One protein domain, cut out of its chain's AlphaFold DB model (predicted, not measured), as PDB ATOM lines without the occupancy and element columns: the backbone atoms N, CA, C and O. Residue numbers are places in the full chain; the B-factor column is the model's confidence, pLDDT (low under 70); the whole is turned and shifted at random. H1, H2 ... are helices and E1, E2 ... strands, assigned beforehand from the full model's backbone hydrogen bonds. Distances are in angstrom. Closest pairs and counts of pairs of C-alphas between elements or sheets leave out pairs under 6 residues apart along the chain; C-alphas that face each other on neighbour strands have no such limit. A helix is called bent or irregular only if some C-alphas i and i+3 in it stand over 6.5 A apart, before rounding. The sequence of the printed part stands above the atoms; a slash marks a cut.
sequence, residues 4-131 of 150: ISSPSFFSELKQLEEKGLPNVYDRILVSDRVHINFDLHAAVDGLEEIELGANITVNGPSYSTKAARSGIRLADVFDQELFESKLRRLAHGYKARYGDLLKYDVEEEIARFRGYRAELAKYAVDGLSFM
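Overview. This is residues 4 to 131 of the 150 residues of a protein of Trichoderma harzianum (UniProt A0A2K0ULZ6). A loosely joined group of helices is built round the long, kinked helix H5: H2 runs beside its later part, and H6 folds back beside its earlier part to make a helical hairpin. The short strand E1 lies near the middle, with H3 and H4 near it, while H1, H7 and much of the unnamed stretch 19 to 34 make the end of the domain away from the far end of H5. The printed part has 128 residues with seven named helices and one named strand, in the order H1, E1, H2, H3, H4, H5, H6, H7, and its class is mostly helix. It is compact, with a radius of gyration of the C-alphas of 15.9 A and spans of 46 by 33 by 28 A.

Arrangement. The hub is H5, residues 80 to 101, which touches three helices. With residues 91 to 101 alone it touches H2, residues 39 to 52, at a shallow tilt of 22 degrees, the same way; the closest C-alphas, of Leu 40 and Ala 91, are 7.1 A apart. With residues 84 to 91 alone it touches H6, residues 106 to 120, opposite ways at a steep tilt of 40 degrees, a hairpin whose closest C-alphas, of Arg 88 and Val 106, are 6.5 A apart. H4, residues 74 to 78, and H5 touch only at the corner, and only just, with 3 pairs of C-alphas within 8 A, closest at Val 77 and Phe 83, 5.2 A. H3, residues 60 to 67, touches H2, closest at the C-alphas of His 41 and Pro 61, 5.4 A, with a steep tilt of 69 degrees, only just short of about perpendicular. E1, residues 35 to 37, pairs with no named strand, but residues 4 to 5 pair in parallel with its residues 36 to 37. H1, residues 6 to 18, is close to but not clearly touching H6, with the C-alphas of Ser 6 and Tyr 116 7.4 A apart. H7, residues 127 to 131, touches no helix. Every O i to N i+4 pair is within hydrogen-bond range in H1, H2, H3 and H7; the counts are 16 of 18 in H5, 8 of 11 in H6 and 0 of 1 in H4, where 2 of 2 O i to N i+3 pairs are within range.

Along the chain. H5 measures 28.1 A, from C-alpha 80 at (46.635, 5.915, -32.418) to C-alpha 101 at (44.093, 26.281, -51.682); it has a kink of 67 degrees near residue 95 and is irregular, with C-alphas 97 and 100 9.6 A apart. H2 measures 20.1 A, H6 19.5 A, H1 18.7 A and H3 10.6 A. H1 begins at C-alpha 6, (38.790, 3.391, -46.598).

Size, cuts and confidence. The C-alphas farthest apart, of Pro 22 and Gly 99, are 47.1 A apart. The printed part has no cut, and the link from H1 to E1 is long, with 16 residues. The mean pLDDT of the printed part is 79.3; residues 4, 6 and 50 to 70 are under 70.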
ATOM      1  N   ILE A   4      44.806   1.438 -50.211       66.88
ATOM      2  CA  ILE A   4      43.418   1.243 -49.786       66.88
ATOM      3  C   ILE A   4      42.790   2.599 -49.474       66.88
ATOM      4  O   ILE A   4      43.309   3.349 -48.649       66.88
ATOM      5  N   SER A   5      41.694   2.920 -50.157       72.00
ATOM      6  CA  SER A   5      40.818   4.032 -49.789       72.00
ATOM      7  C   SER A   5      39.734   3.476 -48.873       72.00
ATOM      8  O   SER A   5      38.950   2.627 -49.299       72.00
ATOM      9  N   SER A   6      39.718   3.914 -47.612       67.62
ATOM     10  CA  SER A   6      38.790   3.391 -46.598       67.62
ATOM     11  C   SER A   6      37.316   3.500 -47.039       67.62
ATOM     12  O   SER A   6      36.621   2.484 -47.020       67.62
ATOM     13  N   PRO A   7      36.824   4.652 -47.545       72.38
ATOM     14  CA  PRO A   7      35.424   4.784 -47.964       72.38
ATOM     15  C   PRO A   7      35.049   3.877 -49.145       72.38
ATOM     16  O   PRO A   7      33.993   3.241 -49.136       72.38
ATOM     17  N   SER A   8      35.918   3.792 -50.157       74.06
ATOM     18  CA  SER A   8      35.671   2.978 -51.354       74.06
ATOM     19  C   SER A   8      35.657   1.487 -51.022       74.06
ATOM     20  O   SER A   8      34.770   0.772 -51.479       74.06
ATOM     21  N   PHE A   9      36.579   1.040 -50.163       76.88
ATOM     22  CA  PHE A   9      36.677  -0.352 -49.733       76.88
ATOM     23  C   PHE A   9      35.389  -0.838 -49.053       76.88
ATOM     24  O   PHE A   9      34.828  -1.858 -49.450       76.88
ATOM     25  N   PHE A  10      34.862  -0.087 -48.081       77.31
ATOM     26  CA  PHE A  10      33.625  -0.472 -47.391       77.31
ATOM     27  C   PHE A  10      32.389  -0.412 -48.295       77.31
ATOM     28  O   PHE A  10      31.508  -1.266 -48.191       77.31
ATOM     29  N   SER A  11      32.324   0.560 -49.211       80.31
ATOM     30  CA  SER A  11      31.235   0.635 -50.189       80.31
ATOM     31  C   SER A  11      31.225  -0.579 -51.124       80.31
ATOM     32  O   SER A  11      30.161  -1.135 -51.390       80.31
ATOM     33  N   GLU A  12      32.387  -1.008 -51.619       79.62
ATOM     34  CA  GLU A  12      32.493  -2.191 -52.481       79.62
ATOM     35  C   GLU A  12      32.111  -3.476 -51.743       79.62
ATOM     36  O   GLU A  12      31.350  -4.284 -52.279       79.62
ATOM     37  N   LEU A  13      32.562  -3.639 -50.495       80.50
ATOM     38  CA  LEU A  13      32.176  -4.774 -49.652       80.50
ATOM     39  C   LEU A  13      30.657  -4.875 -49.496       80.50
ATOM     40  O   LEU A  13      30.081  -5.943 -49.714       80.50
ATOM     41  N   LYS A  14      30.002  -3.751 -49.186       81.94
ATOM     42  CA  LYS A  14      28.548  -3.698 -49.030       81.94
ATOM     43  C   LYS A  14      27.819  -4.040 -50.331       81.94
ATOM     44  O   LYS A  14      26.854  -4.796 -50.312       81.94
ATOM     45  N   GLN A  15      28.299  -3.548 -51.473       84.31
ATOM     46  CA  GLN A  15      27.717  -3.892 -52.775       84.31
ATOM     47  C   GLN A  15      27.859  -5.384 -53.112       84.31
ATOM     48  O   GLN A  15      26.985  -5.952 -53.764       84.31
ATOM     49  N   LEU A  16      28.959  -6.028 -52.708       82.19
ATOM     50  CA  LEU A  16      29.154  -7.469 -52.899       82.19
ATOM     51  C   LEU A  16      28.224  -8.291 -51.999       82.19
ATOM     52  O   LEU A  16      27.679  -9.300 -52.450       82.19
ATOM     53  N   GLU A  17      28.000  -7.839 -50.765       82.06
ATOM     54  CA  GLU A  17      27.028  -8.435 -49.846       82.06
ATOM     55  C   GLU A  17      25.590  -8.297 -50.376       82.06
ATOM     56  O   GLU A  17      24.859  -9.285 -50.436       82.06
ATOM     57  N   GLU A  18      25.203  -7.113 -50.861       83.62
ATOM     58  CA  GLU A  18      23.884  -6.865 -51.471       83.62
ATOM     59  C   GLU A  18      23.639  -7.719 -52.725       83.62
ATOM     60  O   GLU A  18      22.508  -8.122 -52.999       83.62
ATOM     61  N   LYS A  19      24.697  -8.052 -53.472       84.94
ATOM     62  CA  LYS A  19      24.644  -8.982 -54.616       84.94
ATOM     63  C   LYS A  19      24.532 -10.456 -54.202       84.94
ATOM     64  O   LYS A  19      24.465 -11.322 -55.073       84.94
ATOM     65  N   GLY A  20      24.493 -10.746 -52.903       81.25
ATOM     66  CA  GLY A  20      24.256 -12.080 -52.361       81.25
ATOM     67  C   GLY A  20      25.495 -12.967 -52.294       81.25
ATOM     68  O   GLY A  20      25.346 -14.187 -52.228       81.25
ATOM     69  N   LEU A  21      26.715 -12.406 -52.312       78.81
ATOM     70  CA  LEU A  21      27.896 -13.211 -51.999       78.81
ATOM     71  C   LEU A  21      27.918 -13.539 -50.495       78.81
ATOM     72  O   LEU A  21      27.974 -12.623 -49.674       78.81
ATOM     73  N   PRO A  22      27.936 -14.824 -50.103       75.19
ATOM     74  CA  PRO A  22      28.092 -15.191 -48.703       75.19
ATOM     75  C   PRO A  22      29.536 -14.951 -48.237       75.19
ATOM     76  O   PRO A  22      30.491 -15.194 -48.981       75.19
ATOM     77  N   ASN A  23      29.688 -14.530 -46.979       75.62
ATOM     78  CA  ASN A  23      30.964 -14.438 -46.257       75.62
ATOM     79  C   ASN A  23      32.035 -13.578 -46.956       75.62
ATOM     80  O   ASN A  23      33.222 -13.897 -46.906       75.62
ATOM     81  N   VAL A  24      31.640 -12.488 -47.626       78.00
ATOM     82  CA  VAL A  24      32.584 -11.567 -48.296       78.00
ATOM     83  C   VAL A  24      33.655 -11.076 -47.320       78.00
ATOM     84  O   VAL A  24      34.838 -11.061 -47.654       78.00
ATOM     85  N   TYR A  25      33.242 -10.757 -46.094       75.88
ATOM     86  CA  TYR A  25      34.119 -10.231 -45.056       75.88
ATOM     87  C   TYR A  25      35.180 -11.234 -44.568       75.88
ATOM     88  O   TYR A  25      36.267 -10.814 -44.190       75.88
ATOM     89  N   ASP A  26      34.919 -12.543 -44.644       81.06
ATOM     90  CA  ASP A  26      35.861 -13.583 -44.188       81.06
ATOM     91  C   ASP A  26      36.883 -13.977 -45.264       81.06
ATOM     92  O   ASP A  26      37.870 -14.661 -44.992       81.06
ATOM     93  N   ARG A  27      36.634 -13.588 -46.518       83.44
ATOM     94  CA  ARG A  27      37.445 -13.988 -47.679       83.44
ATOM     95  C   ARG A  27      38.483 -12.948 -48.072       83.44
ATOM     96  O   ARG A  27      39.289 -13.208 -48.964       83.44
ATOM     97  N   ILE A  28      38.448 -11.777 -47.443       85.56
ATOM     98  CA  ILE A  28      39.291 -10.641 -47.794       85.56
ATOM     99  C   ILE A  28      40.310 -10.421 -46.693       85.56
ATOM    100  O   ILE A  28      39.971 -10.177 -45.539       85.56
ATOM    101  N   LEU A  29      41.575 -10.484 -47.087       87.12
ATOM    102  CA  LEU A  29      42.710 -10.218 -46.226       87.12
ATOM    103  C   LEU A  29      43.491  -9.044 -46.810       87.12
ATOM    104  O   LEU A  29      43.785  -9.001 -48.006       87.12
ATOM    105  N   VAL A  30      43.836  -8.092 -45.958       87.81
ATOM    106  CA  VAL A  30      44.574  -6.883 -46.307       87.81
ATOM    107  C   VAL A  30      45.916  -6.930 -45.597       87.81
ATOM    108  O   VAL A  30      45.987  -7.105 -44.385       87.81
ATOM    109  N   SER A  31      47.006  -6.755 -46.343       87.81
ATOM    110  CA  SER A  31      48.325  -6.684 -45.715       87.81
ATOM    111  C   SER A  31      48.434  -5.443 -44.832       87.81
ATOM    112  O   SER A  31      48.211  -4.320 -45.280       87.81
ATOM    113  N   ASP A  32      48.904  -5.646 -43.609       86.62
ATOM    114  CA  ASP A  32      49.373  -4.632 -42.658       86.62
ATOM    115  C   ASP A  32      50.325  -3.569 -43.260       86.62
ATOM    116  O   ASP A  32      50.395  -2.430 -42.794       86.62
ATOM    117  N   ARG A  33      51.053  -3.905 -44.329       85.81
ATOM    118  CA  ARG A  33      52.017  -3.021 -45.008       85.81
ATOM    119  C   ARG A  33      51.411  -2.201 -46.144       85.81
ATOM    120  O   ARG A  33      52.136  -1.414 -46.771       85.81
ATOM    121  N   VAL A  34      50.120  -2.373 -46.435       85.56
ATOM    122  CA  VAL A  34      49.422  -1.551 -47.428       85.56
ATOM    123  C   VAL A  34      49.458  -0.086 -46.995       85.56
ATOM    124  O   VAL A  34      49.427   0.223 -45.804       85.56
ATOM    125  N   HIS A  35      49.592   0.821 -47.960       84.69
ATOM    126  CA  HIS A  35      49.510   2.253 -47.679       84.69
ATOM    127  C   HIS A  35      48.050   2.683 -47.745       84.69
ATOM    128  O   HIS A  35      47.291   2.173 -48.575       84.69
ATOM    129  N   ILE A  36      47.665   3.604 -46.871       83.62
ATOM    130  CA  ILE A  36      46.310   4.144 -46.864       83.62
ATOM    131  C   ILE A  36      46.258   5.380 -47.753       83.62
ATOM    132  O   ILE A  36      47.132   6.242 -47.674       83.62
ATOM    133  N   ASN A  37      45.240   5.431 -48.609       83.44
ATOM    134  CA  ASN A  37      44.898   6.614 -49.378       83.44
ATOM    135  C   ASN A  37      43.886   7.437 -48.571       83.44
ATOM    136  O   ASN A  37      42.793   6.954 -48.277       83.44
ATOM    137  N   PHE A  38      44.284   8.647 -48.198       84.81
ATOM    138  CA  PHE A  38      43.491   9.608 -47.439       84.81
ATOM    139  C   PHE A  38      42.785  10.588 -48.366       84.81
ATOM    140  O   PHE A  38      43.246  10.834 -49.484       84.81
ATOM    141  N   ASP A  39      41.746  11.243 -47.857       83.19
ATOM    142  CA  ASP A  39      41.061  12.316 -48.590       83.19
ATOM    143  C   ASP A  39      42.013  13.488 -48.880       83.19
ATOM    144  O   ASP A  39      41.913  14.150 -49.912       83.19
ATOM    145  N   LEU A  40      43.020  13.680 -48.019       84.00
ATOM    146  CA  LEU A  40      44.140  14.594 -48.244       84.00
ATOM    147  C   LEU A  40      44.859  14.341 -49.574       84.00
ATOM    148  O   LEU A  40      45.216  15.288 -50.272       84.00
ATOM    149  N   HIS A  41      45.093  13.076 -49.927       82.38
ATOM    150  CA  HIS A  41      45.779  12.737 -51.170       82.38
ATOM    151  C   HIS A  41      44.914  13.076 -52.381       82.38
ATOM    152  O   HIS A  41      45.442  13.642 -53.330       82.38
ATOM    153  N   ALA A  42      43.604  12.822 -52.324       80.38
ATOM    154  CA  ALA A  42      42.675  13.217 -53.385       80.38
ATOM    155  C   ALA A  42      42.579  14.747 -53.533       80.38
ATOM    156  O   ALA A  42      42.574  15.266 -54.646       80.38
ATOM    157  N   ALA A  43      42.555  15.482 -52.416       81.50
ATOM    158  CA  ALA A  43      42.530  16.944 -52.426       81.50
ATOM    159  C   ALA A  43      43.804  17.543 -53.044       81.50
ATOM    160  O   ALA A  43      43.729  18.510 -53.797       81.50
ATOM    161  N   VAL A  44      44.970  16.964 -52.745       81.62
ATOM    162  CA  VAL A  44      46.245  17.377 -53.349       81.62
ATOM    163  C   VAL A  44      46.295  17.041 -54.837       81.62
ATOM    164  O   VAL A  44      46.785  17.861 -55.606       81.62
ATOM    165  N   ASP A  45      45.775  15.881 -55.242       77.25
ATOM    166  CA  ASP A  45      45.742  15.461 -56.650       77.25
ATOM    167  C   ASP A  45      44.966  16.475 -57.495       77.25
ATOM    168  O   ASP A  45      45.488  17.017 -58.465       77.25
ATOM    169  N   GLY A  46      43.763  16.849 -57.043       76.12
ATOM    170  CA  GLY A  46      42.946  17.848 -57.732       76.12
ATOM    171  C   GLY A  46      43.603  19.231 -57.815       76.12
ATOM    172  O   GLY A  46      43.374  19.962 -58.775       76.12
ATOM    173  N   LEU A  47      44.446  19.602 -56.845       77.00
ATOM    174  CA  LEU A  47      45.215  20.849 -56.907       77.00
ATOM    175  C   LEU A  47      46.372  20.767 -57.910       77.00
ATOM    176  O   LEU A  47      46.574  21.716 -58.667       77.00
ATOM    177  N   GLU A  48      47.096  19.645 -57.945       72.12
ATOM    178  CA  GLU A  48      48.164  19.413 -58.928       72.12
ATOM    179  C   GLU A  48      47.600  19.386 -60.361       72.12
ATOM    180  O   GLU A  48      48.214  19.953 -61.265       72.12
ATOM    181  N   GLU A  49      46.404  18.825 -60.574       70.62
ATOM    182  CA  GLU A  49      45.725  18.847 -61.878       70.62
ATOM    183  C   GLU A  49      45.364  20.265 -62.343       70.62
ATOM    184  O   GLU A  49      45.555  20.599 -63.516       70.62
ATOM    185  N   ILE A  50      44.876  21.121 -61.438       69.75
ATOM    186  CA  ILE A  50      44.543  22.519 -61.755       69.75
ATOM    187  C   ILE A  50      45.804  23.310 -62.130       69.75
ATOM    188  O   ILE A  50      45.758  24.140 -63.038       69.75
ATOM    189  N   GLU A  51      46.925  23.057 -61.453       66.44
ATOM    190  CA  GLU A  51      48.193  23.755 -61.693       66.44
ATOM    191  C   GLU A  51      48.886  23.288 -62.986       66.44
ATOM    192  O   GLU A  51      49.459  24.102 -63.711       66.44
ATOM    193  N   LEU A  52      48.816  21.990 -63.304       58.84
ATOM    194  CA  LEU A  52      49.532  21.383 -64.435       58.84
ATOM    195  C   LEU A  52      48.681  21.236 -65.707       58.84
ATOM    196  O   LEU A  52      49.233  20.945 -66.770       58.84
ATOM    197  N   GLY A  53      47.361  21.438 -65.632       52.22
ATOM    198  CA  GLY A  53      46.453  21.373 -66.784       52.22
ATOM    199  C   GLY A  53      46.388  19.998 -67.463       52.22
ATOM    200  O   GLY A  53      45.947  19.893 -68.608       52.22
ATOM    201  N   ALA A  54      46.840  18.945 -66.779       51.06
ATOM    202  CA  ALA A  54      46.900  17.574 -67.271       51.06
ATOM    203  C   ALA A  54      46.191  16.638 -66.284       51.06
ATOM    204  O   ALA A  54      46.351  16.793 -65.078       51.06
ATOM    205  N   ASN A  55      45.439  15.659 -66.805       50.84
ATOM    206  CA  ASN A  55      44.842  14.581 -66.006       50.84
ATOM    207  C   ASN A  55      45.972  13.686 -65.477       50.84
ATOM    208  O   ASN A  55      46.419  12.766 -66.174       50.84
ATOM    209  N   ILE A  56      46.476  13.983 -64.283       52.22
ATOM    210  CA  ILE A  56      47.452  13.136 -63.603       52.22
ATOM    211  C   ILE A  56      46.653  12.109 -62.807       52.22
ATOM    212  O   ILE A  56      45.686  12.407 -62.127       52.22
ATOM    213  N   THR A  57      47.003  10.844 -62.996       51.41
ATOM    214  CA  THR A  57      46.223   9.691 -62.546       51.41
ATOM    215  C   THR A  57      45.920   9.741 -61.042       51.41
ATOM    216  O   THR A  57      46.857   9.914 -60.268       51.41
ATOM    217  N   VAL A  58      44.667   9.412 -60.677       51.84
ATOM    218  CA  VAL A  58      43.962   9.364 -59.357       51.84
ATOM    219  C   VAL A  58      44.746   8.811 -58.135       51.84
ATOM    220  O   VAL A  58      44.243   8.738 -57.018       51.84
ATOM    221  N   ASN A  59      45.989   8.364 -58.306       52.91
ATOM    222  CA  ASN A  59      46.840   7.815 -57.253       52.91
ATOM    223  C   ASN A  59      48.172   8.573 -57.050       52.91
ATOM    224  O   ASN A  59      48.932   8.207 -56.145       52.91
ATOM    225  N   GLY A  60      48.496   9.587 -57.861       57.75
ATOM    226  CA  GLY A  60      49.806  10.262 -57.895       57.75
ATOM    227  C   GLY A  60      50.368  10.693 -56.525       57.75
ATOM    228  O   GLY A  60      51.508  10.335 -56.199       57.75
ATOM    229  N   PRO A  61      49.586  11.356 -55.654       57.00
ATOM    230  CA  PRO A  61      50.065  11.855 -54.361       57.00
ATOM    231  C   PRO A  61      50.325  10.751 -53.330       57.00
ATOM    232  O   PRO A  61      51.246  10.845 -52.516       57.00
ATOM    233  N   SER A  62      49.568   9.655 -53.386       53.66
ATOM    234  CA  SER A  62      49.819   8.471 -52.555       53.66
ATOM    235  C   SER A  62      51.118   7.758 -52.956       53.66
ATOM    236  O   SER A  62      51.893   7.312 -52.099       53.66
ATOM    237  N   TYR A  63      51.412   7.703 -54.261       56.19
ATOM    238  CA  TYR A  63      52.686   7.197 -54.778       56.19
ATOM    239  C   TYR A  63      53.866   8.093 -54.372       56.19
ATOM    240  O   TYR A  63      54.892   7.578 -53.915       56.19
ATOM    241  N   SER A  64      53.719   9.420 -54.475       57.72
ATOM    242  CA  SER A  64      54.778  10.373 -54.115       57.72
ATOM    243  C   SER A  64      55.101  10.336 -52.618       57.72
ATOM    244  O   SER A  64      56.270  10.303 -52.234       57.72
ATOM    245  N   THR A  65      54.084  10.199 -51.768       55.16
ATOM    246  CA  THR A  65      54.244  10.097 -50.310       55.16
ATOM    247  C   THR A  65      54.971   8.811 -49.898       55.16
ATOM    248  O   THR A  65      55.802   8.809 -48.985       55.16
ATOM    249  N   LYS A  66      54.745   7.695 -50.604       53.47
ATOM    250  CA  LYS A  66      55.543   6.479 -50.388       53.47
ATOM    251  C   LYS A  66      56.976   6.623 -50.889       53.47
ATOM    252  O   LYS A  66      57.888   6.174 -50.192       53.47
ATOM    253  N   ALA A  67      57.192   7.227 -52.058       52.62
ATOM    254  CA  ALA A  67      58.539   7.491 -52.566       52.62
ATOM    255  C   ALA A  67      59.334   8.379 -51.589       52.62
ATOM    256  O   ALA A  67      60.500   8.105 -51.306       52.62
ATOM    257  N   ALA A  68      58.657   9.346 -50.968       55.25
ATOM    258  CA  ALA A  68      59.185  10.190 -49.900       55.25
ATOM    259  C   ALA A  68      59.305   9.483 -48.531       55.25
ATOM    260  O   ALA A  68      59.774  10.087 -47.568       55.25
ATOM    261  N   ARG A  69      58.891   8.209 -48.417       61.88
ATOM    262  CA  ARG A  69      58.809   7.423 -47.166       61.88
ATOM    263  C   ARG A  69      57.988   8.094 -46.054       61.88
ATOM    264  O   ARG A  69      58.115   7.723 -44.889       61.88
ATOM    265  N   SER A  70      57.135   9.054 -46.399       63.69
ATOM    266  CA  SER A  70      56.253   9.769 -45.473       63.69
ATOM    267  C   SER A  70      54.855   9.152 -45.388       63.69
ATOM    268  O   SER A  70      54.032   9.635 -44.615       63.69
ATOM    269  N   GLY A  71      54.586   8.094 -46.163       73.00
ATOM    270  CA  GLY A  71      53.273   7.458 -46.248       73.00
ATOM    271  C   GLY A  71      52.895   6.714 -44.973       73.00
ATOM    272  O   GLY A  71      53.752   6.140 -44.299       73.00
ATOM    273  N   ILE A  72      51.601   6.713 -44.662       83.75
ATOM    274  CA  ILE A  72      51.040   6.015 -43.503       83.75
ATOM    275  C   ILE A  72      50.570   4.632 -43.951       83.75
ATOM    276  O   ILE A  72      49.860   4.487 -44.952       83.75
ATOM    277  N   ARG A  73      51.010   3.601 -43.228       86.69
ATOM    278  CA  ARG A  73      50.643   2.205 -43.492       86.69
ATOM    279  C   ARG A  73      49.461   1.778 -42.635       86.69
ATOM    280  O   ARG A  73      49.207   2.378 -41.597       86.69
ATOM    281  N   LEU A  74      48.798   0.690 -43.013       86.81
ATOM    282  CA  LEU A  74      47.732   0.109 -42.197       86.81
ATOM    283  C   LEU A  74      48.224  -0.273 -40.791       86.81
ATOM    284  O   LEU A  74      47.546   0.017 -39.813       86.81
ATOM    285  N   ALA A  75      49.441  -0.809 -40.670       87.19
ATOM    286  CA  ALA A  75      50.072  -1.076 -39.378       87.19
ATOM    287  C   ALA A  75      50.184   0.181 -38.492       87.19
ATOM    288  O   ALA A  75      49.950   0.109 -37.290       87.19
ATOM    289  N   ASP A  76      50.488   1.339 -39.091       87.81
ATOM    290  CA  ASP A  76      50.597   2.611 -38.368       87.81
ATOM    291  C   ASP A  76      49.237   3.097 -37.855       87.81
ATOM    292  O   ASP A  76      49.185   3.853 -36.897       87.81
ATOM    293  N   VAL A  77      48.136   2.687 -38.493       86.75
ATOM    294  CA  VAL A  77      46.776   3.124 -38.142       86.75
ATOM    295  C   VAL A  77      46.293   2.485 -36.847       86.75
ATOM    296  O   VAL A  77      45.464   3.084 -36.164       86.75
ATOM    297  N   PHE A  78      46.821   1.315 -36.484       86.38
ATOM    298  CA  PHE A  78      46.513   0.666 -35.208       86.38
ATOM    299  C   PHE A  78      47.168   1.361 -34.009       86.38
ATOM    300  O   PHE A  78      46.624   1.297 -32.910       86.38
ATOM    301  N   ASP A  79      48.280   2.070 -34.217       89.69
ATOM    302  CA  ASP A  79      48.879   2.942 -33.205       89.69
ATOM    303  C   ASP A  79      48.265   4.342 -33.312       89.69
ATOM    304  O   ASP A  79      48.537   5.110 -34.239       89.69
ATOM    305  N   GLN A  80      47.393   4.675 -32.360       88.19
ATOM    306  CA  GLN A  80      46.635   5.915 -32.418       88.19
ATOM    307  C   GLN A  80      47.520   7.162 -32.403       88.19
ATOM    308  O   GLN A  80      47.306   8.061 -33.218       88.19
ATOM    309  N   GLU A  81      48.479   7.234 -31.485       89.44
ATOM    310  CA  GLU A  81      49.306   8.427 -31.304       89.44
ATOM    311  C   GLU A  81      50.222   8.634 -32.509       89.44
ATOM    312  O   GLU A  81      50.351   9.746 -33.037       89.44
ATOM    313  N   LEU A  82      50.806   7.539 -32.997       89.56
ATOM    314  CA  LEU A  82      51.689   7.551 -34.152       89.56
ATOM    315  C   LEU A  82      50.933   7.913 -35.435       89.56
ATOM    316  O   LEU A  82      51.431   8.728 -36.219       89.56
ATOM    317  N   PHE A  83      49.730   7.370 -35.642       89.62
ATOM    318  CA  PHE A  83      48.866   7.732 -36.766       89.62
ATOM    319  C   PHE A  83      48.533   9.222 -36.767       89.62
ATOM    320  O   PHE A  83      48.761   9.905 -37.766       89.62
ATOM    321  N   GLU A  84      48.014   9.731 -35.648       90.56
ATOM    322  CA  GLU A  84      47.579  11.122 -35.540       90.56
ATOM    323  C   GLU A  84      48.756  12.086 -35.753       90.56
ATOM    324  O   GLU A  84      48.639  13.065 -36.492       90.56
ATOM    325  N   SER A  85      49.920  11.783 -35.170       91.19
ATOM    326  CA  SER A  85      51.145  12.562 -35.367       91.19
ATOM    327  C   SER A  85      51.594  12.571 -36.833       91.19
ATOM    328  O   SER A  85      51.874  13.633 -37.402       91.19
ATOM    329  N   LYS A  86      51.621  11.400 -37.484       89.50
ATOM    330  CA  LYS A  86      52.016  11.277 -38.892       89.50
ATOM    331  C   LYS A  86      51.045  12.002 -39.823       89.50
ATOM    332  O   LYS A  86      51.516  12.695 -40.724       89.50
ATOM    333  N   LEU A  87      49.735  11.880 -39.602       89.38
ATOM    334  CA  LEU A  87      48.717  12.504 -40.450       89.38
ATOM    335  C   LEU A  87      48.743  14.030 -40.317       89.38
ATOM    336  O   LEU A  87      48.782  14.725 -41.331       89.38
ATOM    337  N   ARG A  88      48.853  14.562 -39.092       90.50
ATOM    338  CA  ARG A  88      49.035  16.007 -38.864       90.50
ATOM    339  C   ARG A  88      50.300  16.532 -39.538       90.50
ATOM    340  O   ARG A  88      50.261  17.575 -40.189       90.50
ATOM    341  N   ARG A  89      51.417  15.800 -39.445       89.69
ATOM    342  CA  ARG A  89      52.671  16.170 -40.122       89.69
ATOM    343  C   ARG A  89      52.523  16.169 -41.644       89.69
ATOM    344  O   ARG A  89      53.038  17.070 -42.302       89.69
ATOM    345  N   LEU A  90      51.831  15.174 -42.196       86.88
ATOM    346  CA  LEU A  90      51.575  15.061 -43.630       86.88
ATOM    347  C   LEU A  90      50.711  16.228 -44.131       86.88
ATOM    348  O   LEU A  90      51.091  16.910 -45.080       86.88
ATOM    349  N   ALA A  91      49.607  16.511 -43.440       87.81
ATOM    350  CA  ALA A  91      48.720  17.625 -43.752       87.81
ATOM    351  C   ALA A  91      49.429  18.980 -43.644       87.81
ATOM    352  O   ALA A  91      49.290  19.817 -44.531       87.81
ATOM    353  N   HIS A  92      50.248  19.182 -42.607       88.12
ATOM    354  CA  HIS A  92      51.067  20.386 -42.473       88.12
ATOM    355  C   HIS A  92      52.046  20.543 -43.646       88.12
ATOM    356  O   HIS A  92      52.199  21.641 -44.176       88.12
ATOM    357  N   GLY A  93      52.693  19.455 -44.078       86.50
ATOM    358  CA  GLY A  93      53.595  19.466 -45.231       86.50
ATOM    359  C   GLY A  93      52.898  19.901 -46.522       86.50
ATOM    360  O   GLY A  93      53.405  20.765 -47.235       86.50
ATOM    361  N   TYR A  94      51.706  19.366 -46.794       84.19
ATOM    362  CA  TYR A  94      50.928  19.771 -47.965       84.19
ATOM    363  C   TYR A  94      50.359  21.184 -47.848       84.19
ATOM    364  O   TYR A  94      50.391  21.924 -48.828       84.19
ATOM    365  N   LYS A  95      49.920  21.602 -46.658       86.44
ATOM    366  CA  LYS A  95      49.473  22.978 -46.416       86.44
ATOM    367  C   LYS A  95      50.603  23.988 -46.615       86.44
ATOM    368  O   LYS A  95      50.367  25.057 -47.158       86.44
ATOM    369  N   ALA A  96      51.838  23.653 -46.242       85.44
ATOM    370  CA  ALA A  96      52.995  24.507 -46.516       85.44
ATOM    371  C   ALA A  96      53.289  24.644 -48.022       85.44
ATOM    372  O   ALA A  96      53.806  25.673 -48.448       85.44
ATOM    373  N   ARG A  97      52.955  23.622 -48.823       82.38
ATOM    374  CA  ARG A  97      53.153  23.620 -50.279       82.38
ATOM    375  C   ARG A  97      52.034  24.341 -51.034       82.38
ATOM    376  O   ARG A  97      52.330  25.108 -51.940       82.38
ATOM    377  N   TYR A  98      50.779  24.105 -50.657       80.25
ATOM    378  CA  TYR A  98      49.593  24.579 -51.387       80.25
ATOM    379  C   TYR A  98      48.860  25.748 -50.710       80.25
ATOM    380  O   TYR A  98      47.939  26.323 -51.287       80.25
ATOM    381  N   GLY A  99      49.254  26.128 -49.494       83.06
ATOM    382  CA  GLY A  99      48.638  27.224 -48.750       83.06
ATOM    383  C   GLY A  99      47.144  27.006 -48.494       83.06
ATOM    384  O   GLY A  99      46.699  25.892 -48.210       83.06
ATOM    385  N   ASP A 100      46.368  28.083 -48.617       82.44
ATOM    386  CA  ASP A 100      44.915  28.094 -48.382       82.44
ATOM    387  C   ASP A 100      44.097  27.440 -49.510       82.44
ATOM    388  O   ASP A 100      42.882  27.272 -49.380       82.44
ATOM    389  N   LEU A 101      44.744  27.049 -50.615       80.69
ATOM    390  CA  LEU A 101      44.093  26.281 -51.682       80.69
ATOM    391  C   LEU A 101      43.733  24.869 -51.207       80.69
ATOM    392  O   LEU A 101      42.740  24.296 -51.656       80.69
ATOM    393  N   LEU A 102      44.503  24.323 -50.259       82.62
ATOM    394  CA  LEU A 102      44.238  23.023 -49.662       82.62
ATOM    395  C   LEU A 102      43.144  23.127 -48.595       82.62
ATOM    396  O   LEU A 102      43.398  23.430 -47.428       82.62
ATOM    397  N   LYS A 103      41.912  22.821 -49.001       84.75
ATOM    398  CA  LYS A 103      40.768  22.678 -48.097       84.75
ATOM    399  C   LYS A 103      40.700  21.252 -47.569       84.75
ATOM    400  O   LYS A 103      40.166  20.369 -48.231       84.75
ATOM    401  N   TYR A 104      41.255  21.039 -46.384       86.38
ATOM    402  CA  TYR A 104      41.290  19.727 -45.754       86.38
ATOM    403  C   TYR A 104      41.245  19.850 -44.225       86.38
ATOM    404  O   TYR A 104      42.015  20.621 -43.645       86.38
ATOM    405  N   ASP A 105      40.352  19.088 -43.590       88.62
ATOM    406  CA  ASP A 105      40.244  18.990 -42.134       88.62
ATOM    407  C   ASP A 105      40.878  17.683 -41.637       88.62
ATOM    408  O   ASP A 105      40.352  16.582 -41.820       88.62
ATOM    409  N   VAL A 106      42.035  17.832 -40.993       89.38
ATOM    410  CA  VAL A 106      42.810  16.720 -40.433       89.38
ATOM    411  C   VAL A 106      42.063  16.036 -39.291       89.38
ATOM    412  O   VAL A 106      42.102  14.813 -39.171       89.38
ATOM    413  N   GLU A 107      41.409  16.810 -38.425       90.62
ATOM    414  CA  GLU A 107      40.777  16.270 -37.220       90.62
ATOM    415  C   GLU A 107      39.496  15.514 -37.576       90.62
ATOM    416  O   GLU A 107      39.192  14.493 -36.954       90.62
ATOM    417  N   GLU A 108      38.791  15.951 -38.623       90.06
ATOM    418  CA  GLU A 108      37.660  15.206 -39.172       90.06
ATOM    419  C   GLU A 108      38.099  13.828 -39.690       90.06
ATOM    420  O   GLU A 108      37.485  12.812 -39.356       90.06
ATOM    421  N   GLU A 109      39.199  13.756 -40.451       87.88
ATOM    422  CA  GLU A 109      39.711  12.473 -40.945       87.88
ATOM    423  C   GLU A 109      40.195  11.577 -39.798       87.88
ATOM    424  O   GLU A 109      39.857  10.391 -39.758       87.88
ATOM    425  N   ILE A 110      40.893  12.132 -38.800       89.44
ATOM    426  CA  ILE A 110      41.267  11.394 -37.582       89.44
ATOM    427  C   ILE A 110      40.025  10.805 -36.903       89.44
ATOM    428  O   ILE A 110      40.035   9.633 -36.512       89.44
ATOM    429  N   ALA A 111      38.949  11.585 -36.778       89.69
ATOM    430  CA  ALA A 111      37.704  11.130 -36.173       89.69
ATOM    431  C   ALA A 111      37.055   9.988 -36.973       89.69
ATOM    432  O   ALA A 111      36.652   8.990 -36.369       89.69
ATOM    433  N   ARG A 112      37.027  10.069 -38.312       87.00
ATOM    434  CA  ARG A 112      36.545   8.974 -39.179       87.00
ATOM    435  C   ARG A 112      37.366   7.697 -38.987       87.00
ATOM    436  O   ARG A 112      36.809   6.610 -38.816       87.00
ATOM    437  N   PHE A 113      38.692   7.822 -38.919       85.81
ATOM    438  CA  PHE A 113      39.586   6.677 -38.731       85.81
ATOM    439  C   PHE A 113      39.455   5.998 -37.364       85.81
ATOM    440  O   PHE A 113      39.776   4.815 -37.256       85.81
ATOM    441  N   ARG A 114      38.920   6.670 -36.334       84.00
ATOM    442  CA  ARG A 114      38.594   6.001 -35.059       84.00
ATOM    443  C   ARG A 114      37.563   4.887 -35.246       84.00
ATOM    444  O   ARG A 114      37.728   3.830 -34.645       84.00
ATOM    445  N   GLY A 115      36.552   5.098 -36.093       82.94
ATOM    446  CA  GLY A 115      35.575   4.065 -36.445       82.94
ATOM    447  C   GLY A 115      36.182   2.987 -37.342       82.94
ATOM    448  O   GLY A 115      36.084   1.796 -37.047       82.94
ATOM    449  N   TYR A 116      36.903   3.405 -38.388       82.94
ATOM    450  CA  TYR A 116      37.491   2.469 -39.349       82.94
ATOM    451  C   TYR A 116      38.548   1.548 -38.747       82.94
ATOM    452  O   TYR A 116      38.672   0.420 -39.204       82.94
ATOM    453  N   ARG A 117      39.281   1.959 -37.706       84.25
ATOM    454  CA  ARG A 117      40.277   1.104 -37.030       84.25
ATOM    455  C   ARG A 117      39.706  -0.239 -36.586       84.25
ATOM    456  O   ARG A 117      40.327  -1.270 -36.833       84.25
ATOM    457  N   ALA A 118      38.540  -0.226 -35.943       83.44
ATOM    458  CA  ALA A 118      37.917  -1.440 -35.422       83.44
ATOM    459  C   ALA A 118      37.463  -2.380 -36.549       83.44
ATOM    460  O   ALA A 118      37.535  -3.600 -36.415       83.44
ATOM    461  N   GLU A 119      37.016  -1.816 -37.669       83.38
ATOM    462  CA  GLU A 119      36.585  -2.593 -38.828       83.38
ATOM    463  C   GLU A 119      37.774  -3.110 -39.642       83.38
ATOM    464  O   GLU A 119      37.826  -4.296 -39.960       83.38
ATOM    465  N   LEU A 120      38.770  -2.261 -39.908       83.12
ATOM    466  CA  LEU A 120      39.987  -2.604 -40.645       83.12
ATOM    467  C   LEU A 120      40.826  -3.670 -39.930       83.12
ATOM    468  O   LEU A 120      41.468  -4.481 -40.596       83.12
ATOM    469  N   ALA A 121      40.785  -3.714 -38.593       84.44
ATOM    470  CA  ALA A 121      41.450  -4.746 -37.797       84.44
ATOM    471  C   ALA A 121      41.028  -6.168 -38.188       84.44
ATOM    472  O   ALA A 121      41.838  -7.085 -38.100       84.44
ATOM    473  N   LYS A 122      39.783  -6.357 -38.648       85.00
ATOM    474  CA  LYS A 122      39.254  -7.678 -39.021       85.00
ATOM    475  C   LYS A 122      39.904  -8.244 -40.281       85.00
ATOM    476  O   LYS A 122      39.997  -9.457 -40.415       85.00
ATOM    477  N   TYR A 123      40.355  -7.373 -41.181       86.06
ATOM    478  CA  TYR A 123      40.953  -7.775 -42.455       86.06
ATOM    479  C   TYR A 123      42.482  -7.772 -42.410       86.06
ATOM    480  O   TYR A 123      43.119  -8.341 -43.292       86.06
ATOM    481  N   ALA A 124      43.090  -7.108 -41.424       88.31
ATOM    482  CA  ALA A 124      44.531  -6.910 -41.375       88.31
ATOM    483  C   ALA A 124      45.290  -8.207 -41.049       88.31
ATOM    484  O   ALA A 124      45.088  -8.818 -40.002       88.31
ATOM    485  N   VAL A 125      46.224  -8.586 -41.921       89.94
ATOM    486  CA  VAL A 125      47.130  -9.728 -41.731       89.94
ATOM    487  C   VAL A 125      48.571  -9.351 -42.058       89.94
ATOM    488  O   VAL A 125      48.815  -8.453 -42.869       89.94
ATOM    489  N   ASP A 126      49.546 -10.067 -41.487       90.25
ATOM    490  CA  ASP A 126      50.930  -9.975 -41.968       90.25
ATOM    491  C   ASP A 126      51.032 -10.639 -43.342       90.25
ATOM    492  O   ASP A 126      51.094 -11.866 -43.478       90.25
ATOM    493  N   GLY A 127      51.043  -9.799 -44.375       87.94
ATOM    494  CA  GLY A 127      51.013 -10.248 -45.763       87.94
ATOM    495  C   GLY A 127      52.219 -11.112 -46.138       87.94
ATOM    496  O   GLY A 127      52.084 -12.005 -46.974       87.94
ATOM    497  N   LEU A 128      53.385 -10.895 -45.511       87.75
ATOM    498  CA  LEU A 128      54.567 -11.720 -45.782       87.75
ATOM    499  C   LEU A 128      54.421 -13.124 -45.214       87.75
ATOM    500  O   LEU A 128      54.626 -14.090 -45.948       87.75
ATOM    501  N   SER A 129      54.065 -13.240 -43.935       90.06
ATOM    502  CA  SER A 129      53.874 -14.547 -43.300       90.06
ATOM    503  C   SER A 129      52.757 -15.335 -43.978       90.06
ATOM    504  O   SER A 129      52.915 -16.528 -44.226       90.06
ATOM    505  N   PHE A 130      51.663 -14.663 -44.357       89.62
ATOM    506  CA  PHE A 130      50.573 -15.286 -45.105       89.62
ATOM    507  C   PHE A 130      51.047 -15.838 -46.455       89.62
ATOM    508  O   PHE A 130      50.830 -17.012 -46.753       89.62
ATOM    509  N   MET A 131      51.746 -15.023 -47.252       89.81
ATOM    510  CA  MET A 131      52.238 -15.447 -48.564       89.81
ATOM    511  C   MET A 131      53.273 -16.572 -48.451       89.81
ATOM    512  O   MET A 131      53.221 -17.540 -49.207       89.81
TER     513      MET A 131